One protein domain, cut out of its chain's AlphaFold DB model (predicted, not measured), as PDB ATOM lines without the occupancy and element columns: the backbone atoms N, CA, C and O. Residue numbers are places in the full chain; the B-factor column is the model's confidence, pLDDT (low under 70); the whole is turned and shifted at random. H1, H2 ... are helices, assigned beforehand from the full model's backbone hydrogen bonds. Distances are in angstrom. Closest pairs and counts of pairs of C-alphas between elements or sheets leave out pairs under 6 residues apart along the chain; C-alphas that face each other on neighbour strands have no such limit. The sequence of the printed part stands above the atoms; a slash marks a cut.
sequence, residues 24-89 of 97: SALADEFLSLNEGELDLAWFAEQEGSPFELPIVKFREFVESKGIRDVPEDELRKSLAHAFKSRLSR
ATOM      1  N   SER A  24     200.563 191.117 100.030       81.56
ATOM      2  CA  SER A  24     200.626 191.053 101.493       81.56
ATOM      3  C   SER A  24     201.626 192.042 102.105       81.56
ATOM      4  O   SER A  24     201.343 192.626 103.145       81.56
ATOM      5  N   ALA A  25     202.784 192.243 101.471       86.75
ATOM      6  CA  ALA A  25     203.785 193.209 101.928       86.75
ATOM      7  C   ALA A  25     203.299 194.646 101.705       86.75
ATOM      8  O   ALA A  25     203.462 195.493 102.576       86.75
ATOM      9  N   LEU A  26     202.629 194.897 100.575       89.75
ATOM     10  CA  LEU A  26     201.978 196.182 100.314       89.75
ATOM     11  C   LEU A  26     200.861 196.461 101.304       89.75
ATOM     12  O   LEU A  26     200.713 197.596 101.728       89.75
ATOM     13  N   ALA A  27     200.075 195.447 101.667       88.88
ATOM     14  CA  ALA A  27     199.011 195.596 102.646       88.88
ATOM     15  C   ALA A  27     199.575 195.974 104.022       88.88
ATOM     16  O   ALA A  27     199.051 196.875 104.668       88.88
ATOM     17  N   ASP A  28     200.669 195.342 104.454       87.50
ATOM     18  CA  ASP A  28     201.312 195.685 105.728       87.50
ATOM     19  C   ASP A  28     201.964 197.081 105.702       87.50
ATOM     20  O   ASP A  28     201.854 197.834 106.673       87.50
ATOM     21  N   GLU A  29     202.575 197.466 104.576       90.00
ATOM     22  CA  GLU A  29     203.119 198.815 104.381       90.00
ATOM     23  C   GLU A  29     202.003 199.867 104.368       90.00
ATOM     24  O   GLU A  29     202.090 200.866 105.078       90.00
ATOM     25  N   PHE A  30     200.919 199.619 103.631       90.31
ATOM     26  CA  PHE A  30     199.744 200.485 103.589       90.31
ATOM     27  C   PHE A  30     199.169 200.703 104.987       90.31
ATOM     28  O   PHE A  30     198.903 201.841 105.363       90.31
ATOM     29  N   LEU A  31     199.028 199.638 105.778       87.50
ATOM     30  CA  LEU A  31     198.532 199.734 107.148       87.50
ATOM     31  C   LEU A  31     199.494 200.464 108.084       87.50
ATOM     32  O   LEU A  31     199.043 201.185 108.964       87.50
ATOM     33  N   SER A  32     200.803 200.319 107.878       86.81
ATOM     34  CA  SER A  32     201.806 201.064 108.648       86.81
ATOM     35  C   SER A  32     201.808 202.557 108.302       86.81
ATOM     36  O   SER A  32     202.134 203.381 109.145       86.81
ATOM     37  N   LEU A  33     201.432 202.923 107.074       87.75
ATOM     38  CA  LEU A  33     201.236 204.320 106.665       87.75
ATOM     39  C   LEU A  33     199.866 204.873 107.088       87.75
ATOM     40  O   LEU A  33     199.698 206.086 107.183       87.75
ATOM     41  N   ASN A  34     198.894 203.992 107.329       85.75
ATOM     42  CA  ASN A  34     197.509 204.322 107.649       85.75
ATOM     43  C   ASN A  34     197.087 203.672 108.974       85.75
ATOM     44  O   ASN A  34     196.054 203.004 109.046       85.75
ATOM     45  N   GLU A  35     197.867 203.881 110.036       79.81
ATOM     46  CA  GLU A  35     197.565 203.326 111.367       79.81
ATOM     47  C   GLU A  35     196.187 203.775 111.883       79.81
ATOM     48  O   GLU A  35     195.512 203.027 112.583       79.81
ATOM     49  N   GLY A  36     195.712 204.951 111.460       81.75
ATOM     50  CA  GLY A  36     194.358 205.420 111.767       81.75
ATOM     51  C   GLY A  36     193.246 204.533 111.192       81.75
ATOM     52  O   GLY A  36     192.209 204.384 111.825       81.75
ATOM     53  N   GLU A  37     193.453 203.885 110.038       82.44
ATOM     54  CA  GLU A  37     192.453 202.959 109.484       82.44
ATOM     55  C   GLU A  37     192.395 201.664 110.310       82.44
ATOM     56  O   GLU A  37     191.326 201.072 110.438       82.44
ATOM     57  N   LEU A  38     193.521 201.239 110.901       79.56
ATOM     58  CA  LEU A  38     193.563 200.118 111.845       79.56
ATOM     59  C   LEU A  38     192.815 200.436 113.138       79.56
ATOM     60  O   LEU A  38     192.063 199.591 113.615       79.56
ATOM     61  N   ASP A  39     192.994 201.641 113.676       81.56
ATOM     62  CA  ASP A  39     192.310 202.085 114.894       81.56
ATOM     63  C   ASP A  39     190.789 202.163 114.676       81.56
ATOM     64  O   ASP A  39     190.006 201.644 115.470       81.56
ATOM     65  N   LEU A  40     190.364 202.696 113.522       83.06
ATOM     66  CA  LEU A  40     188.959 202.709 113.111       83.06
ATOM     67  C   LEU A  40     188.389 201.298 112.929       83.06
ATOM     68  O   LEU A  40     187.261 201.041 113.346       83.06
ATOM     69  N   ALA A  41     189.156 200.380 112.334       82.19
ATOM     70  CA  ALA A  41     188.743 198.986 112.192       82.19
ATOM     71  C   ALA A  41     188.590 198.291 113.543       82.19
ATOM     72  O   ALA A  41     187.628 197.556 113.753       82.19
ATOM     73  N   TRP A  42     189.521 198.546 114.461       80.88
ATOM     74  CA  TRP A  42     189.477 198.022 115.816       80.88
ATOM     75  C   TRP A  42     188.262 198.557 116.575       80.88
ATOM     76  O   TRP A  42     187.506 197.782 117.157       80.88
ATOM     77  N   PHE A  43     188.026 199.867 116.513       83.38
ATOM     78  CA  PHE A  43     186.893 200.509 117.171       83.38
ATOM     79  C   PHE A  43     185.551 200.018 116.612       83.38
ATOM     80  O   PHE A  43     184.645 199.679 117.370       83.38
ATOM     81  N   ALA A  44     185.434 199.908 115.288       83.25
ATOM     82  CA  ALA A  44     184.243 199.368 114.640       83.25
ATOM     83  C   ALA A  44     183.977 197.903 115.033       83.25
ATOM     84  O   ALA A  44     182.822 197.542 115.253       83.25
ATOM     85  N   GLU A  45     185.024 197.078 115.185       79.19
ATOM     86  CA  GLU A  45     184.901 195.702 115.687       79.19
ATOM     87  C   GLU A  45     184.352 195.666 117.126       79.19
ATOM     88  O   GLU A  45     183.482 194.845 117.418       79.19
ATOM     89  N   GLN A  46     184.788 196.581 118.003       80.50
ATOM     90  CA  GLN A  46     184.267 196.691 119.376       80.50
ATOM     91  C   GLN A  46     182.794 197.120 119.419       80.50
ATOM     92  O   GLN A  46     182.010 196.577 120.193       80.50
ATOM     93  N   GLU A  47     182.407 198.064 118.563       81.19
ATOM     94  CA  GLU A  47     181.035 198.583 118.470       81.19
ATOM     95  C   GLU A  47     180.085 197.623 117.723       81.19
ATOM     96  O   GLU A  47     178.902 197.924 117.551       81.19
ATOM     97  N   GLY A  48     180.587 196.485 117.221       77.12
ATOM     98  CA  GLY A  48     179.822 195.558 116.378       77.12
ATOM     99  C   GLY A  48     179.367 196.182 115.054       77.12
ATOM    100  O   GLY A  48     178.405 195.717 114.439       77.12
ATOM    101  N   SER A  49     180.035 197.254 114.629       75.44
ATOM    102  CA  SER A  49     179.717 198.000 113.419       75.44
ATOM    103  C   SER A  49     180.448 197.415 112.210       75.44
ATOM    104  O   SER A  49     181.601 196.990 112.318       75.44
ATOM    105  N   PRO A  50     179.814 197.391 111.024       75.94
ATOM    106  CA  PRO A  50     180.478 196.930 109.815       75.94
ATOM    107  C   PRO A  50     181.612 197.896 109.446       75.94
ATOM    108  O   PRO A  50     181.362 199.033 109.051       75.94
ATOM    109  N   PHE A  51     182.859 197.435 109.557       80.81
ATOM    110  CA  PHE A  51     184.015 198.164 109.042       80.81
ATOM    111  C   PHE A  51     184.220 197.855 107.561       80.81
ATOM    112  O   PHE A  51     184.431 196.700 107.174       80.81
ATOM    113  N   GLU A  52     184.185 198.890 106.729       82.50
ATOM    114  CA  GLU A  52     184.510 198.761 105.316       82.50
ATOM    115  C   GLU A  52     186.020 198.920 105.117       82.50
ATOM    116  O   GLU A  52     186.608 199.952 105.432       82.50
ATOM    117  N   LEU A  53     186.661 197.869 104.600       83.94
ATOM    118  CA  LEU A  53     188.084 197.911 104.285       83.94
ATOM    119  C   LEU A  53     188.344 198.986 103.216       83.94
ATOM    120  O   LEU A  53     187.612 199.027 102.225       83.94
ATOM    121  N   PRO A  54     189.416 199.790 103.335       87.75
ATOM    122  CA  PRO A  54     189.735 200.842 102.372       87.75
ATOM    123  C   PRO A  54     190.353 200.273 101.082       87.75
ATOM    124  O   PRO A  54     191.481 200.591 100.710       87.75
ATOM    125  N   ILE A  55     189.604 199.413 100.384       88.88
ATOM    126  CA  ILE A  55     190.034 198.689  99.180       88.88
ATOM    127  C   ILE A  55     190.418 199.648  98.061       88.88
ATOM    128  O   ILE A  55     191.419 199.419  97.391       88.88
ATOM    129  N   VAL A  56     189.667 200.740  97.891       89.25
ATOM    130  CA  VAL A  56     189.956 201.762  96.875       89.25
ATOM    131  C   VAL A  56     191.309 202.424  97.146       89.25
ATOM    132  O   VAL A  56     192.174 202.398  96.277       89.25
ATOM    133  N   LYS A  57     191.550 202.895  98.380       89.19
ATOM    134  CA  LYS A  57     192.838 203.502  98.765       89.19
ATOM    135  C   LYS A  57     193.993 202.506  98.637       89.19
ATOM    136  O   LYS A  57     195.081 202.861  98.189       89.19
ATOM    137  N   PHE A  58     193.768 201.251  99.031       90.06
ATOM    138  CA  PHE A  58     194.780 200.206  98.917       90.06
ATOM    139  C   PHE A  58     195.099 199.887  97.455       90.06
ATOM    140  O   PHE A  58     196.265 199.757  97.097       90.06
ATOM    141  N   ARG A  59     194.087 199.832  96.587       90.75
ATOM    142  CA  ARG A  59     194.268 199.681  95.143       90.75
ATOM    143  C   ARG A  59     195.118 200.816  94.575       90.75
ATOM    144  O   ARG A  59     196.112 200.534  93.916       90.75
ATOM    145  N   GLU A  60     194.781 202.069  94.876       91.44
ATOM    146  CA  GLU A  60     195.555 203.238  94.434       91.44
ATOM    147  C   GLU A  60     197.014 203.167  94.907       91.44
ATOM    148  O   GLU A  60     197.941 203.473  94.154       91.44
ATOM    149  N   PHE A  61     197.237 202.691  96.133       90.62
ATOM    150  CA  PHE A  61     198.573 202.460  96.671       90.62
ATOM    151  C   PHE A  61     199.339 201.369  95.906       90.62
ATOM    152  O   PHE A  61     200.497 201.575  95.542       90.62
ATOM    153  N   VAL A  62     198.704 200.231  95.611       90.38
ATOM    154  CA  VAL A  62     199.302 199.143  94.816       90.38
ATOM    155  C   VAL A  62     199.623 199.617  93.391       90.38
ATOM    156  O   VAL A  62     200.727 199.372  92.894       90.38
ATOM    157  N   GLU A  63     198.724 200.386  92.773       90.44
ATOM    158  CA  GLU A  63     198.934 200.995  91.454       90.44
ATOM    159  C   GLU A  63     200.097 201.998  91.465       90.44
ATOM    160  O   GLU A  63     200.928 201.995  90.548       90.44
ATOM    161  N   SER A  64     200.241 202.789  92.536       88.75
ATOM    162  CA  SER A  64     201.380 203.693  92.740       88.75
ATOM    163  C   SER A  64     202.718 202.961  92.890       88.75
ATOM    164  O   SER A  64     203.767 203.559  92.648       88.75
ATOM    165  N   LYS A  65     202.709 201.683  93.283       86.12
ATOM    166  CA  LYS A  65     203.907 200.831  93.385       86.12
ATOM    167  C   LYS A  65     204.257 200.140  92.065       86.12
ATOM    168  O   LYS A  65     205.223 199.385  92.007       86.12
ATOM    169  N   GLY A  66     203.504 200.426  91.002       85.19
ATOM    170  CA  GLY A  66     203.731 199.895  89.660       85.19
ATOM    171  C   GLY A  66     203.029 198.567  89.383       85.19
ATOM    172  O   GLY A  66     203.247 197.992  88.319       85.19
ATOM    173  N   ILE A  67     202.182 198.084  90.297       84.31
ATOM    174  CA  ILE A  67     201.420 196.844  90.128       84.31
ATOM    175  C   ILE A  67     199.999 197.215  89.700       84.31
ATOM    176  O   ILE A  67     199.278 197.894  90.424       84.31
ATOM    177  N   ARG A  68     199.599 196.781  88.506       83.56
ATOM    178  CA  ARG A  68     198.294 197.086  87.901       83.56
ATOM    179  C   ARG A  68     197.512 195.803  87.639       83.56
ATOM    180  O   ARG A  68     198.067 194.714  87.761       83.56
ATOM    181  N   ASP A  69     196.230 195.949  87.305       83.88
ATOM    182  CA  ASP A  69     195.333 194.837  86.946       83.88
ATOM    183  C   ASP A  69     195.189 193.760  88.038       83.88
ATOM    184  O   ASP A  69     194.917 192.590  87.767       83.88
ATOM    185  N   VAL A  70     195.343 194.152  89.305       85.75
ATOM    186  CA  VAL A  70     195.105 193.250  90.435       85.75
ATOM    187  C   VAL A  70     193.599 193.099  90.643       85.75
ATOM    188  O   VAL A  70     192.906 194.113  90.783       85.75
ATOM    189  N   PRO A  71     193.065 191.867  90.694       87.81
ATOM    190  CA  PRO A  71     191.651 191.664  90.953       87.81
ATOM    191  C   PRO A  71     191.290 192.134  92.365       87.81
ATOM    192  O   PRO A  71     192.020 191.905  93.331       87.81
ATOM    193  N   GLU A  72     190.124 192.762  92.487       87.19
ATOM    194  CA  GLU A  72     189.635 193.313  93.755       87.19
ATOM    195  C   GLU A  72     189.564 192.257  94.868       87.19
ATOM    196  O   GLU A  72     189.886 192.551  96.015       87.19
ATOM    197  N   ASP A  73     189.225 191.007  94.528       87.62
ATOM    198  CA  ASP A  73     189.185 189.893  95.482       87.62
ATOM    199  C   ASP A  73     190.557 189.622  96.130       87.62
ATOM    200  O   ASP A  73     190.638 189.405  97.339       87.62
ATOM    201  N   GLU A  74     191.649 189.715  95.361       88.50
ATOM    202  CA  GLU A  74     193.021 189.529  95.862       88.50
ATOM    203  C   GLU A  74     193.468 190.709  96.730       88.50
ATOM    204  O   GLU A  74     194.087 190.511  97.780       88.50
ATOM    205  N   LEU A  75     193.115 191.937  96.332       89.19
ATOM    206  CA  LEU A  75     193.348 193.136  97.142       89.19
ATOM    207  C   LEU A  75     192.611 193.025  98.476       89.19
ATOM    208  O   LEU A  75     193.202 193.238  99.534       89.19
ATOM    209  N   ARG A  76     191.340 192.616  98.432       89.00
ATOM    210  CA  ARG A  76     190.501 192.426  99.611       89.00
ATOM    211  C   ARG A  76     191.026 191.332 100.515       89.00
ATOM    212  O   ARG A  76     191.123 191.567 101.713       89.00
ATOM    213  N   LYS A  77     191.398 190.172  99.977       88.38
ATOM    214  CA  LYS A  77     191.989 189.084 100.768       88.38
ATOM    215  C   LYS A  77     193.286 189.516 101.436       88.38
ATOM    216  O   LYS A  77     193.445 189.295 102.634       88.38
ATOM    217  N   SER A  78     194.180 190.154 100.684       88.81
ATOM    218  CA  SER A  78     195.479 190.599 101.197       88.81
ATOM    219  C   SER A  78     195.310 191.646 102.296       88.81
ATOM    220  O   SER A  78     195.883 191.505 103.378       88.81
ATOM    221  N   LEU A  79     194.465 192.652 102.053       88.31
ATOM    222  CA  LEU A  79     194.199 193.723 103.005       88.31
ATOM    223  C   LEU A  79     193.470 193.195 104.244       88.31
ATOM    224  O   LEU A  79     193.914 193.450 105.357       88.31
ATOM    225  N   ALA A  80     192.420 192.387 104.076       87.50
ATOM    226  CA  ALA A  80     191.694 191.770 105.186       87.50
ATOM    227  C   ALA A  80     192.607 190.898 106.056       87.50
ATOM    228  O   ALA A  80     192.524 190.940 107.284       87.50
ATOM    229  N   HIS A  81     193.494 190.118 105.436       86.69
ATOM    230  CA  HIS A  81     194.453 189.291 106.159       86.69
ATOM    231  C   HIS A  81     195.438 190.145 106.967       86.69
ATOM    232  O   HIS A  81     195.686 189.850 108.138       86.69
ATOM    233  N   ALA A  82     195.963 191.222 106.376       87.12
ATOM    234  CA  ALA A  82     196.864 192.144 107.059       87.12
ATOM    235  C   ALA A  82     196.165 192.873 108.221       87.12
ATOM    236  O   ALA A  82     196.695 192.888 109.333       87.12
ATOM    237  N   PHE A  83     194.940 193.367 108.006       85.62
ATOM    238  CA  PHE A  83     194.097 193.955 109.050       85.62
ATOM    239  C   PHE A  83     193.878 192.972 110.194       85.62
ATOM    240  O   PHE A  83     194.209 193.279 111.331       85.62
ATOM    241  N   LYS A  84     193.412 191.754 109.903       83.88
ATOM    242  CA  LYS A  84     193.175 190.725 110.922       83.88
ATOM    243  C   LYS A  84     194.447 190.386 111.702       83.88
ATOM    244  O   LYS A  84     194.396 190.202 112.915       83.88
ATOM    245  N   SER A  85     195.594 190.315 111.026       83.88
ATOM    246  CA  SER A  85     196.883 190.048 111.671       83.88
ATOM    247  C   SER A  85     197.311 191.185 112.609       83.88
ATOM    248  O   SER A  85     197.753 190.925 113.729       83.88
ATOM    249  N   ARG A  86     197.142 192.445 112.186       81.56
ATOM    250  CA  ARG A  86     197.459 193.640 112.984       81.56
ATOM    251  C   ARG A  86     196.474 193.842 114.137       81.56
ATOM    252  O   ARG A  86     196.916 194.027 115.267       81.56
ATOM    253  N   LEU A  87     195.175 193.687 113.893       79.38
ATOM    254  CA  LEU A  87     194.127 193.721 114.916       79.38
ATOM    255  C   LEU A  87     194.332 192.630 115.966       79.38
ATOM    256  O   LEU A  87     194.285 192.911 117.156       79.38
ATOM    257  N   SER A  88     194.670 191.404 115.555       77.44
ATOM    258  CA  SER A  88     194.984 190.323 116.497       77.44
ATOM    259  C   SER A  88     196.207 190.627 117.370       77.44
ATOM    260  O   SER A  88     196.281 190.134 118.494       77.44
ATOM    261  N   ARG A  89     197.169 191.422 116.880       72.12
ATOM    262  CA  ARG A  89     198.299 191.912 117.683       72.12
ATOM    263  C   ARG A  89     197.893 193.043 118.632       72.12
ATOM    264  O   ARG A  89     198.408 193.074 119.743       72.12
TER     265      ARG A  89
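AT A GLANCE: This is residues 24 to 89 of the 97 residues of an uncharacterized protein of Candidatus Korarchaeota archaeon (UniProt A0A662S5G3). One long helix, H4, is the spine of this small domain, and three shorter helices pack on one side of it at large angles: H3 on its first part, H1 on its middle and H2 on its last part. The helices cross rather than run side by side, and H2 and H3 are apart from each other, with H1 between them along H4. The printed part has 66 residues, with four named helices in the order H1, H2, H3, H4 and no named strand, and its class is all helix. It is compact, with a radius of gyration of the C-alphas of 11.6 A, and its outline is elongated, spanning 36 by 19 by 15 A.

HOW THE PARTS SIT: Start at H4, residues 72 to 89, the hub, which touches the three other helices. Look at its residues 78 to 83, which alone touch H1, residues 24 to 33; the closest C-alphas, those of Ser 24 and Ser 78, are 5.2 A apart. These two helices run the same way at a steep tilt of 60 degrees. Residues 72 to 79 of H4 alone touch H3, residues 55 to 64, closest at the C-alphas of Ile 55 and Arg 76, 6.3 A apart, and the two helices are about perpendicular at 75 degrees. Residues 83 to 87 of H4 touch residues 38 to 42 of H2, which is residues 35 to 46; the closest C-alphas are those of Trp 42 and Leu 87, 6.4 A apart, and the lines stand about perpendicular at 78 degrees. Farther out, H1 touches H3 about perpendicular at 78 degrees, with the C-alphas of Leu 26 and Val 62 closest at 6.8 A. H1 and H2 are close but not clearly touching: their closest C-alphas, those of Leu 31 and Leu 38, are 6.8 A apart. In H1, H2, H3 and H4 every O i to N i+4 pair is within hydrogen-bond range.

IN THESE COORDINATES: Find C-alpha 72 at (189.635, 193.313, 93.755); from there H4 runs 25.5 A to C-alpha 89 at (198.299, 191.912, 117.683). H1 begins at C-alpha 24, at (200.626, 191.053, 101.493), and ends at residue 33, 14.3 A on. H2, from residue 35 to 46, is 16.9 A long, and H3, from residue 55 to 64, is 14.0 A long.

THE WHOLE: The two C-alphas farthest apart are those of Glu 47 and Gly 66, at 36.7 A. The link from H1 to H2 is tight, with 1 residue, and those from H2 to H3 and from H3 to H4 are short, with 8 and 7 residues. The printed part has no cut. The mean pLDDT of the printed part is 85.1, and no printed residue is under 70.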